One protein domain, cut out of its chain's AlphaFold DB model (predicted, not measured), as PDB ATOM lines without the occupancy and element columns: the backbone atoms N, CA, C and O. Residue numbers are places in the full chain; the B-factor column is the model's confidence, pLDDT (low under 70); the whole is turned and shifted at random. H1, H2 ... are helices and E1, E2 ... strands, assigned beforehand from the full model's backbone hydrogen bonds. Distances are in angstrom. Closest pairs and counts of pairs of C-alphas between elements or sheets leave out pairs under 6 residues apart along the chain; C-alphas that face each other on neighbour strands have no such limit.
ATOM      1  N   ASP A 309     -20.797  29.377  -5.109       94.06
ATOM      2  CA  ASP A 309     -20.240  28.087  -4.703       94.06
ATOM      3  C   ASP A 309     -18.853  27.877  -5.328       94.06
ATOM      4  O   ASP A 309     -17.872  27.589  -4.647       94.06
ATOM      5  N   SER A 310     -18.744  28.059  -6.647       95.00
ATOM      6  CA  SER A 310     -17.481  27.871  -7.372       95.00
ATOM      7  C   SER A 310     -17.438  28.629  -8.701       95.00
ATOM      8  O   SER A 310     -18.466  28.992  -9.272       95.00
ATOM      9  N   ILE A 311     -16.227  28.858  -9.212       96.88
ATOM     10  CA  ILE A 311     -15.993  29.360 -10.570       96.88
ATOM     11  C   ILE A 311     -15.814  28.153 -11.493       96.88
ATOM     12  O   ILE A 311     -14.915  27.340 -11.286       96.88
ATOM     13  N   LEU A 312     -16.671  28.028 -12.508       97.56
ATOM     14  CA  LEU A 312     -16.668  26.894 -13.436       97.56
ATOM     15  C   LEU A 312     -15.750  27.111 -14.640       97.56
ATOM     16  O   LEU A 312     -15.227  26.146 -15.189       97.56
ATOM     17  N   ASN A 313     -15.611  28.357 -15.100       98.19
ATOM     18  CA  ASN A 313     -14.836  28.688 -16.293       98.19
ATOM     19  C   ASN A 313     -14.402  30.164 -16.301       98.19
ATOM     20  O   ASN A 313     -14.951  30.982 -15.564       98.19
ATOM     21  N   GLU A 314     -13.464  30.506 -17.177       98.00
ATOM     22  CA  GLU A 314     -12.937  31.855 -17.392       98.00
ATOM     23  C   GLU A 314     -12.916  32.175 -18.893       98.00
ATOM     24  O   GLU A 314     -12.648  31.309 -19.728       98.00
ATOM     25  N   ARG A 315     -13.204  33.429 -19.257       98.19
ATOM     26  CA  ARG A 315     -13.043  33.929 -20.627       98.19
ATOM     27  C   ARG A 315     -12.646  35.399 -20.647       98.19
ATOM     28  O   ARG A 315     -12.932  36.142 -19.713       98.19
ATOM     29  N   VAL A 316     -12.085  35.840 -21.769       98.00
ATOM     30  CA  VAL A 316     -11.829  37.258 -22.047       98.00
ATOM     31  C   VAL A 316     -12.781  37.730 -23.142       98.00
ATOM     32  O   VAL A 316     -12.760  37.197 -24.249       98.00
ATOM     33  N   VAL A 317     -13.616  38.725 -22.839       97.44
ATOM     34  CA  VAL A 317     -14.542  39.360 -23.793       97.44
ATOM     35  C   VAL A 317     -14.288  40.861 -23.770       97.44
ATOM     36  O   VAL A 317     -14.291  41.473 -22.704       97.44
ATOM     37  N   ASP A 318     -14.015  41.453 -24.933       95.88
ATOM     38  CA  ASP A 318     -13.714  42.887 -25.085       95.88
ATOM     39  C   ASP A 318     -12.586  43.387 -24.162       95.88
ATOM     40  O   ASP A 318     -12.645  44.479 -23.592       95.88
ATOM     41  N   GLY A 319     -11.555  42.558 -23.972       96.62
ATOM     42  CA  GLY A 319     -10.416  42.865 -23.105       96.62
ATOM     43  C   GLY A 319     -10.728  42.838 -21.604       96.62
ATOM     44  O   GLY A 319      -9.898  43.279 -20.812       96.62
ATOM     45  N   LYS A 320     -11.900  42.333 -21.197       95.88
ATOM     46  CA  LYS A 320     -12.294  42.161 -19.792       95.88
ATOM     47  C   LYS A 320     -12.399  40.681 -19.440       95.88
ATOM     48  O   LYS A 320     -12.972  39.901 -20.203       95.88
ATOM     49  N   ILE A 321     -11.869  40.313 -18.275       96.44
ATOM     50  CA  ILE A 321     -11.963  38.954 -17.733       96.44
ATOM     51  C   ILE A 321     -13.375  38.740 -17.171       96.44
ATOM     52  O   ILE A 321     -13.898  39.567 -16.414       96.44
ATOM     53  N   GLN A 322     -13.997  37.635 -17.571       97.69
ATOM     54  CA  GLN A 322     -15.286  37.169 -17.077       97.69
ATOM     55  C   GLN A 322     -15.167  35.739 -16.557       97.69
ATOM     56  O   GLN A 322     -14.517  34.899 -17.178       97.69
ATOM     57  N   PHE A 323     -15.859  35.454 -15.462       97.69
ATOM     58  CA  PHE A 323     -15.943  34.137 -14.847       97.69
ATOM     59  C   PHE A 323     -17.350  33.573 -15.003       97.69
ATOM     60  O   PHE A 323     -18.332  34.294 -14.838       97.69
ATOM     61  N   LEU A 324     -17.456  32.284 -15.311       97.56
ATOM     62  CA  LEU A 324     -18.719  31.560 -15.241       97.56
ATOM     63  C   LEU A 324     -18.920  31.124 -13.793       97.56
ATOM     64  O   LEU A 324     -18.244  30.212 -13.315       97.56
ATOM     65  N   VAL A 325     -19.813  31.806 -13.092       97.25
ATOM     66  CA  VAL A 325     -20.037  31.644 -11.658       97.25
ATOM     67  C   VAL A 325     -21.161  30.644 -11.432       97.25
ATOM     68  O   VAL A 325     -22.268  30.829 -11.937       97.25
ATOM     69  N   LYS A 326     -20.890  29.588 -10.658       96.62
ATOM     70  CA  LYS A 326     -21.930  28.726 -10.093       96.62
ATOM     71  C   LYS A 326     -22.383  29.332  -8.772       96.62
ATOM     72  O   LYS A 326     -21.631  29.340  -7.797       96.62
ATOM     73  N   TRP A 327     -23.603  29.841  -8.750       94.94
ATOM     74  CA  TRP A 327     -24.216  30.408  -7.554       94.94
ATOM     75  C   TRP A 327     -24.543  29.322  -6.528       94.94
ATOM     76  O   TRP A 327     -24.758  28.164  -6.890       94.94
ATOM     77  N   LYS A 328     -24.551  29.689  -5.244       92.25
ATOM     78  CA  LYS A 328     -24.994  28.787  -4.182       92.25
ATOM     79  C   LYS A 328     -26.504  28.570  -4.319       92.25
ATOM     80  O   LYS A 328     -27.250  29.534  -4.484       92.25
ATOM     81  N   ASP A 329     -26.939  27.314  -4.265       90.06
ATOM     82  CA  ASP A 329     -28.368  26.985  -4.261       90.06
ATOM     83  C   ASP A 329     -29.025  27.594  -3.009       90.06
ATOM     84  O   ASP A 329     -28.433  27.601  -1.923       90.06
ATOM     85  N   PHE A 330     -30.244  28.114  -3.155       83.38
ATOM     86  CA  PHE A 330     -30.989  28.733  -2.058       83.38
ATOM     87  C   PHE A 330     -32.291  27.964  -1.830       83.38
ATOM     88  O   PHE A 330     -33.243  28.070  -2.606       83.38
ATOM     89  N   GLY A 331     -32.309  27.139  -0.779       89.00
ATOM     90  CA  GLY A 331     -33.374  26.159  -0.559       89.00
ATOM     91  C   GLY A 331     -33.446  25.149  -1.710       89.00
ATOM     92  O   GLY A 331     -32.423  24.625  -2.146       89.00
ATOM     93  N   ASP A 332     -34.650  24.915  -2.229       89.88
ATOM     94  CA  ASP A 332     -34.876  24.053  -3.399       89.88
ATOM     95  C   ASP A 332     -34.633  24.772  -4.739       89.88
ATOM     96  O   ASP A 332     -34.735  24.165  -5.812       89.88
ATOM     97  N   TYR A 333     -34.324  26.074  -4.704       85.38
ATOM     98  CA  TYR A 333     -34.089  26.856  -5.905       85.38
ATOM     99  C   TYR A 333     -32.634  26.740  -6.361       85.38
ATOM    100  O   TYR A 333     -31.698  27.134  -5.661       85.38
ATOM    101  N   LYS A 334     -32.466  26.227  -7.581       91.88
ATOM    102  CA  LYS A 334     -31.172  26.090  -8.246       91.88
ATOM    103  C   LYS A 334     -30.982  27.224  -9.231       91.88
ATOM    104  O   LYS A 334     -31.781  27.391 -10.152       91.88
ATOM    105  N   PHE A 335     -29.908  27.976  -9.047       91.06
ATOM    106  CA  PHE A 335     -29.539  29.051  -9.955       91.06
ATOM    107  C   PHE A 335     -28.691  28.497 -11.097       91.06
ATOM    108  O   PHE A 335     -27.746  27.733 -10.886       91.06
ATOM    109  N   GLU A 336     -29.010  28.895 -12.326       94.38
ATOM    110  CA  GLU A 336     -28.156  28.581 -13.466       94.38
ATOM    111  C   GLU A 336     -26.841  29.378 -13.388       94.38
ATOM    112  O   GLU A 336     -26.844  30.527 -12.936       94.38
ATOM    113  N   PRO A 337     -25.705  28.808 -13.830       96.62
ATOM    114  CA  PRO A 337     -24.449  29.544 -13.867       96.62
ATOM    115  C   PRO A 337     -24.514  30.757 -14.803       96.62
ATOM    116  O   PRO A 337     -24.962  30.641 -15.946       96.62
ATOM    117  N   THR A 338     -24.004  31.908 -14.359       96.88
ATOM    118  CA  THR A 338     -23.967  33.145 -15.162       96.88
ATOM    119  C   THR A 338     -22.543  33.645 -15.370       96.88
ATOM    120  O   THR A 338     -21.641  33.372 -14.579       96.88
ATOM    121  N   TRP A 339     -22.313  34.358 -16.476       97.38
ATOM    122  CA  TRP A 339     -21.031  35.011 -16.741       97.38
ATOM    123  C   TRP A 339     -20.979  36.365 -16.039       97.38
ATOM    124  O   TRP A 339     -21.671  37.297 -16.446       97.38
ATOM    125  N   GLU A 340     -20.112  36.484 -15.040       95.56
ATOM    126  CA  GLU A 340     -19.898  37.705 -14.270       95.56
ATOM    127  C   GLU A 340     -18.521  38.302 -14.554       95.56
ATOM    128  O   GLU A 340     -17.554  37.595 -14.833       95.56
ATOM    129  N   ASN A 341     -18.408  39.626 -14.476       95.19
ATOM    130  CA  ASN A 341     -17.109  40.284 -14.623       95.19
ATOM    131  C   ASN A 341     -16.214  39.980 -13.412       95.19
ATOM    132  O   ASN A 341     -16.708  39.907 -12.287       95.19
ATOM    133  N   GLU A 342     -14.896  39.909 -13.611       93.56
ATOM    134  CA  GLU A 342     -13.916  39.696 -12.531       93.56
ATOM    135  C   GLU A 342     -14.132  40.634 -11.331       93.56
ATOM    136  O   GLU A 342     -14.095  40.200 -10.179       93.56
ATOM    137  N   SER A 343     -14.473  41.900 -11.592       88.56
ATOM    138  CA  SER A 343     -14.745  42.905 -10.559       88.56
ATOM    139  C   SER A 343     -15.928  42.573  -9.638       88.56
ATOM    140  O   SER A 343     -16.071  43.199  -8.592       88.56
ATOM    141  N   MET A 344     -16.808  41.649 -10.034       84.50
ATOM    142  CA  MET A 344     -17.957  41.196  -9.240       84.50
ATOM    143  C   MET A 344     -17.628  39.961  -8.392       84.50
ATOM    144  O   MET A 344     -18.245  39.773  -7.345       84.50
ATOM    145  N   VAL A 345     -16.663  39.142  -8.820       85.75
ATOM    146  CA  VAL A 345     -16.340  37.835  -8.216       85.75
ATOM    147  C   VAL A 345     -15.165  37.934  -7.235       85.75
ATOM    148  O   VAL A 345     -15.163  37.266  -6.202       85.75
ATOM    149  N   ASN A 346     -14.200  38.815  -7.522       63.94
ATOM    150  CA  ASN A 346     -12.914  38.923  -6.828       63.94
ATOM    151  C   ASN A 346     -12.770  40.229  -6.028       63.94
ATOM    152  O   ASN A 346     -11.861  41.027  -6.252       63.94
ATOM    153  N   THR A 347     -13.644  40.463  -5.050       56.06
ATOM    154  CA  THR A 347     -13.418  41.538  -4.071       56.06
ATOM    155  C   THR A 347     -13.220  40.962  -2.671       56.06
ATOM    156  O   THR A 347     -14.211  40.771  -1.969       56.06
ATOM    157  N   PRO A 348     -11.961  40.780  -2.213       50.94
ATOM    158  CA  PRO A 348     -11.632  40.602  -0.793       50.94
ATOM    159  C   PRO A 348     -11.898  41.869   0.044       50.94
ATOM    160  O   PRO A 348     -11.599  41.913   1.231       50.94
ATOM    161  N   ILE A 349     -12.390  42.942  -0.583       44.94
ATOM    162  CA  ILE A 349     -12.403  44.296  -0.043       44.94
ATOM    163  C   ILE A 349     -13.849  44.780  -0.001       44.94
ATOM    164  O   ILE A 349     -14.489  44.911  -1.043       44.94
ATOM    165  N   SER A 350     -14.321  45.018   1.228       47.31
ATOM    166  CA  SER A 350     -15.495  45.805   1.627       47.31
ATOM    167  C   SER A 350     -16.167  46.537   0.460       47.31
ATOM    168  O   SER A 350     -15.687  47.573  -0.010       47.31
ATOM    169  N   ARG A 351     -17.279  45.978  -0.036       48.56
ATOM    170  CA  ARG A 351     -18.110  46.666  -1.026       48.56
ATOM    171  C   ARG A 351     -18.641  47.937  -0.366       48.56
ATOM    172  O   ARG A 351     -19.320  47.876   0.654       48.56
ATOM    173  N   VAL A 352     -18.307  49.091  -0.944       44.06
ATOM    174  CA  VAL A 352     -18.824  50.397  -0.514       44.06
ATOM    175  C   VAL A 352     -20.352  50.308  -0.472       44.06
ATOM    176  O   VAL A 352     -20.960  50.028  -1.507       44.06
ATOM    177  N   LYS A 353     -20.955  50.508   0.715       45.69
ATOM    178  CA  LYS A 353     -22.417  50.515   0.900       45.69
ATOM    179  C   LYS A 353     -23.028  51.415  -0.178       45.69
ATOM    180  O   LYS A 353     -22.707  52.605  -0.242       45.69
ATOM    181  N   ARG A 354     -23.859  50.846  -1.055       45.56
ATOM    182  CA  ARG A 354     -24.599  51.638  -2.039       45.56
ATOM    183  C   ARG A 354     -25.586  52.540  -1.290       45.56
ATOM    184  O   ARG A 354     -26.099  52.140  -0.245       45.56
ATOM    185  N   PRO A 355     -25.853  53.761  -1.781       42.88
ATOM    186  CA  PRO A 355     -26.899  54.584  -1.204       42.88
ATOM    187  C   PRO A 355     -28.242  53.862  -1.341       42.88
ATOM    188  O   PRO A 355     -28.578  53.325  -2.399       42.88
ATOM    189  N   ALA A 356     -28.982  53.859  -0.240       47.22
ATOM    190  CA  ALA A 356     -30.321  53.318  -0.114       47.22
ATOM    191  C   ALA A 356     -31.229  53.685  -1.297       47.22
ATOM    192  O   ALA A 356     -31.445  54.864  -1.583       47.22
ATOM    193  N   ARG A 357     -31.813  52.681  -1.955       53.62
ATOM    194  CA  ARG A 357     -32.991  52.862  -2.815       53.62
ATOM    195  C   ARG A 357     -34.242  52.581  -1.978       53.62
ATOM    196  O   ARG A 357     -34.190  51.772  -1.060       53.62
ATOM    197  N   ASN A 358     -35.367  53.220  -2.309       57.16
ATOM    198  CA  ASN A 358     -36.609  53.269  -1.508       57.16
ATOM    199  C   ASN A 358     -37.380  51.932  -1.331       57.16
ATOM    200  O   ASN A 358     -38.595  51.948  -1.153       57.16
ATOM    201  N   LYS A 359     -36.720  50.772  -1.389       62.12
ATOM    202  CA  LYS A 359     -37.296  49.462  -1.058       62.12
ATOM    203  C   LYS A 359     -36.260  48.657  -0.283       62.12
ATOM    204  O   LYS A 359     -35.276  48.205  -0.859       62.12
ATOM    205  N   PHE A 360     -36.475  48.506   1.014       58.19
ATOM    206  CA  PHE A 360     -35.641  47.678   1.873       58.19
ATOM    207  C   PHE A 360     -36.398  46.418   2.271       58.19
ATOM    208  O   PHE A 360     -37.622  46.447   2.377       58.19
ATOM    209  N   VAL A 361     -35.653  45.345   2.504       60.25
ATOM    210  CA  VAL A 361     -36.141  44.113   3.125       60.25
ATOM    211  C   VAL A 361     -35.397  43.981   4.456       60.25
ATOM    212  O   VAL A 361     -34.202  44.291   4.517       60.25
ATOM    213  N   GLN A 362     -36.077  43.605   5.543       61.75
ATOM    214  CA  GLN A 362     -35.363  43.306   6.789       61.75
ATOM    215  C   GLN A 362     -34.556  42.025   6.582       61.75
ATOM    216  O   GLN A 362     -35.055  41.079   5.980       61.75
ATOM    217  N   ILE A 363     -33.319  41.961   7.085       56.94
ATOM    218  CA  ILE A 363     -32.517  40.728   6.977       56.94
ATOM    219  C   ILE A 363     -33.250  39.527   7.594       56.94
ATOM    220  O   ILE A 363     -33.167  38.424   7.064       56.94
ATOM    221  N   ALA A 364     -34.007  39.742   8.673       58.00
ATOM    222  CA  ALA A 364     -34.815  38.699   9.300       58.00
ATOM    223  C   ALA A 364     -35.883  38.116   8.350       58.00
ATOM    224  O   ALA A 364     -36.126  36.909   8.381       58.00
ATOM    225  N   ASP A 365     -36.433  38.944   7.456       54.81
ATOM    226  CA  ASP A 365     -37.417  38.556   6.440       54.81
ATOM    227  C   ASP A 365     -36.773  37.852   5.230       54.81
ATOM    228  O   ASP A 365     -37.475  37.238   4.436       54.81
ATOM    229  N   ILE A 366     -35.438  37.872   5.072       56.91
ATOM    230  CA  ILE A 366     -34.733  37.116   4.009       56.91
ATOM    231  C   ILE A 366     -34.881  35.599   4.211       56.91
ATOM    232  O   ILE A 366     -34.775  34.830   3.254       56.91
ATOM    233  N   ASN A 367     -35.167  35.157   5.440       53.94
ATOM    234  CA  ASN A 367     -35.509  33.760   5.708       53.94
ATOM    235  C   ASN A 367     -36.834  33.344   5.046       53.94
ATOM    236  O   ASN A 367     -37.070  32.148   4.871       53.94
ATOM    237  N   ASP A 368     -37.673  34.302   4.644       62.75
ATOM    238  CA  ASP A 368     -38.806  34.050   3.764       62.75
ATOM    239  C   ASP A 368     -38.342  34.014   2.300       62.75
ATOM    240  O   ASP A 368     -38.382  34.987   1.537       62.75
ATOM    241  N   VAL A 369     -37.869  32.828   1.919       60.06
ATOM    242  CA  VAL A 369     -37.426  32.486   0.565       60.06
ATOM    243  C   VAL A 369     -38.471  32.851  -0.492       60.06
ATOM    244  O   VAL A 369     -38.105  33.257  -1.600       60.06
ATOM    245  N   GLU A 370     -39.763  32.735  -0.170       66.00
ATOM    246  CA  GLU A 370     -40.845  33.001  -1.116       66.00
ATOM    247  C   GLU A 370     -40.915  34.486  -1.473       66.00
ATOM    248  O   GLU A 370     -40.966  34.815  -2.660       66.00
ATOM    249  N   SER A 371     -40.786  35.376  -0.486       64.88
ATOM    250  CA  SER A 371     -40.807  36.831  -0.685       64.88
ATOM    251  C   SER A 371     -39.674  37.334  -1.592       64.88
ATOM    252  O   SER A 371     -39.897  38.159  -2.488       64.88
ATOM    253  N   VAL A 372     -38.451  36.815  -1.425       66.38
ATOM    254  CA  VAL A 372     -37.307  37.184  -2.283       66.38
ATOM    255  C   VAL A 372     -37.501  36.650  -3.704       66.38
ATOM    256  O   VAL A 372     -37.301  37.378  -4.681       66.38
ATOM    257  N   VAL A 373     -37.928  35.391  -3.845       66.12
ATOM    258  CA  VAL A 373     -38.184  34.770  -5.153       66.12
ATOM    259  C   VAL A 373     -39.321  35.481  -5.892       66.12
ATOM    260  O   VAL A 373     -39.222  35.709  -7.101       66.12
ATOM    261  N   GLU A 374     -40.390  35.863  -5.197       69.44
ATOM    262  CA  GLU A 374     -41.535  36.559  -5.780       69.44
ATOM    263  C   GLU A 374     -41.162  37.967  -6.268       69.44
ATOM    264  O   GLU A 374     -41.516  38.334  -7.393       69.44
ATOM    265  N   PHE A 375     -40.347  38.709  -5.508       69.12
ATOM    266  CA  PHE A 375     -39.800  40.002  -5.938       69.12
ATOM    267  C   PHE A 375     -39.047  39.905  -7.276       69.12
ATOM    268  O   PHE A 375     -39.249  40.732  -8.174       69.12
ATOM    269  N   TYR A 376     -38.199  38.885  -7.453       62.66
ATOM    270  CA  TYR A 376     -37.448  38.707  -8.702       62.66
ATOM    271  C   TYR A 376     -38.307  38.153  -9.846       62.66
ATOM    272  O   TYR A 376     -38.128  38.583 -10.988       62.66
ATOM    273  N   LYS A 377     -39.289  37.283  -9.565       67.75
ATOM    274  CA  LYS A 377     -40.282  36.845 -10.564       67.75
ATOM    275  C   LYS A 377     -41.068  38.030 -11.133       67.75
ATOM    276  O   LYS A 377     -41.214  38.117 -12.347       67.75
ATOM    277  N   GLN A 378     -41.502  38.966 -10.284       65.38
ATOM    278  CA  GLN A 378     -42.225  40.174 -10.706       65.38
ATOM    279  C   GLN A 378     -41.380  41.120 -11.574       65.38
ATOM    280  O   GLN A 378     -41.925  41.849 -12.396       65.38
ATOM    281  N   LYS A 379     -40.053  41.138 -11.399       56.72
ATOM    282  CA  LYS A 379     -39.144  41.990 -12.187       56.72
ATOM    283  C   LYS A 379     -38.779  41.379 -13.550       56.72
ATOM    284  O   LYS A 379     -38.323  42.106 -14.431       56.72
ATOM    285  N   ALA A 380     -38.917  40.061 -13.701       50.78
ATOM    286  CA  ALA A 380     -38.602  39.338 -14.935       50.78
ATOM    287  C   ALA A 380     -39.734  39.383 -15.984       50.78
ATOM    288  O   ALA A 380     -39.465  39.163 -17.166       50.78
ATOM    289  N   THR A 381     -40.969  39.669 -15.562       43.44
ATOM    290  CA  THR A 381     -42.138  39.961 -16.417       43.44
ATOM    291  C   THR A 381     -42.210  41.430 -16.796       43.44
ATOM    292  O   THR A 381     -42.530  41.718 -17.972       43.44
TER     293      THR A 381
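Overview. This is residues 309 to 381 of the 381 residues of the protein "Hypothetical protein" of Brachionus calyciflorus (UniProt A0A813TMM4). What does the model look like as a whole? A small twisted sheet, the meander E1, E2, E3, each strand the antiparallel neighbour of the one before, has the short helix H1 beside it, while the helices H2 and H3 lie well away from it. Residues 346 to 362 swing round between these two parts in a wide open arc, and residues 328 to 337 reach from the sheet towards H3. What is it made of, and how large is it? The printed part has 73 residues with three named strands and three named helices, in the order E1 E2 E3 H1 H2 H3, and its class is mixed, helices and strands. It is loose, with a radius of gyration of the C-alphas of 15.1 A and spans of 38 by 30 by 26 A.

Along the chain. Where are the strands? E1, residues 309 to 317, begins at C-alpha 309 (-20.240, 28.087, -4.703) and is 22.9 A long. E2, residues 320 to 327, is 20.7 A long, and E3, residues 338 to 341, is 9.9 A long. Where are the helices? H1 is residues 342 to 345, 5.3 A, and H2 is residues 363 to 367, 7.7 A. H3, residues 369 to 380, is 17.0 A long and ends at C-alpha 380 (-38.602, 39.338, -14.935).

Arrangement. How is the sheet paired? E1 and E2 form a hairpin at 156 degrees, with N 312 and O 324 2.8 A apart, within hydrogen-bond range; E1 bends by 54 degrees at residue 313. E2 and E3 form a hairpin at 140 degrees, with N 323 and O 340 2.8 A apart, also within range. Where does each helix stand? H1 is on the sheet and only just at the sheet's level, with a height of 3.8 A; the closest C-alphas of E2 and H1, those of Gln 322 and Glu 342, are 5.4 A apart. H2 and H3 are close but not clearly touching, their closest C-alphas, Ile 366 and Val 372, being 6.8 A apart, and neither is on the sheet. How do the helix backbones run? Every O i to N i+4 pair is within hydrogen-bond range in H3, against 0 of 1 in H2, where 1 of 2 O i to N i+3 pairs is; H1 is too short for an O i to N i+4 pair.

Size, cuts and confidence. How far does it reach? The two C-alphas farthest apart, those of Gly 319 and Ala 364, are 40.8 A apart. Are there cuts or long links? The printed part has no cut, and the link from H1 to H2, 17 residues, is long. Where is confidence low? Residues 346 to 381 are under 70, and the mean pLDDT of the printed part is 75.7.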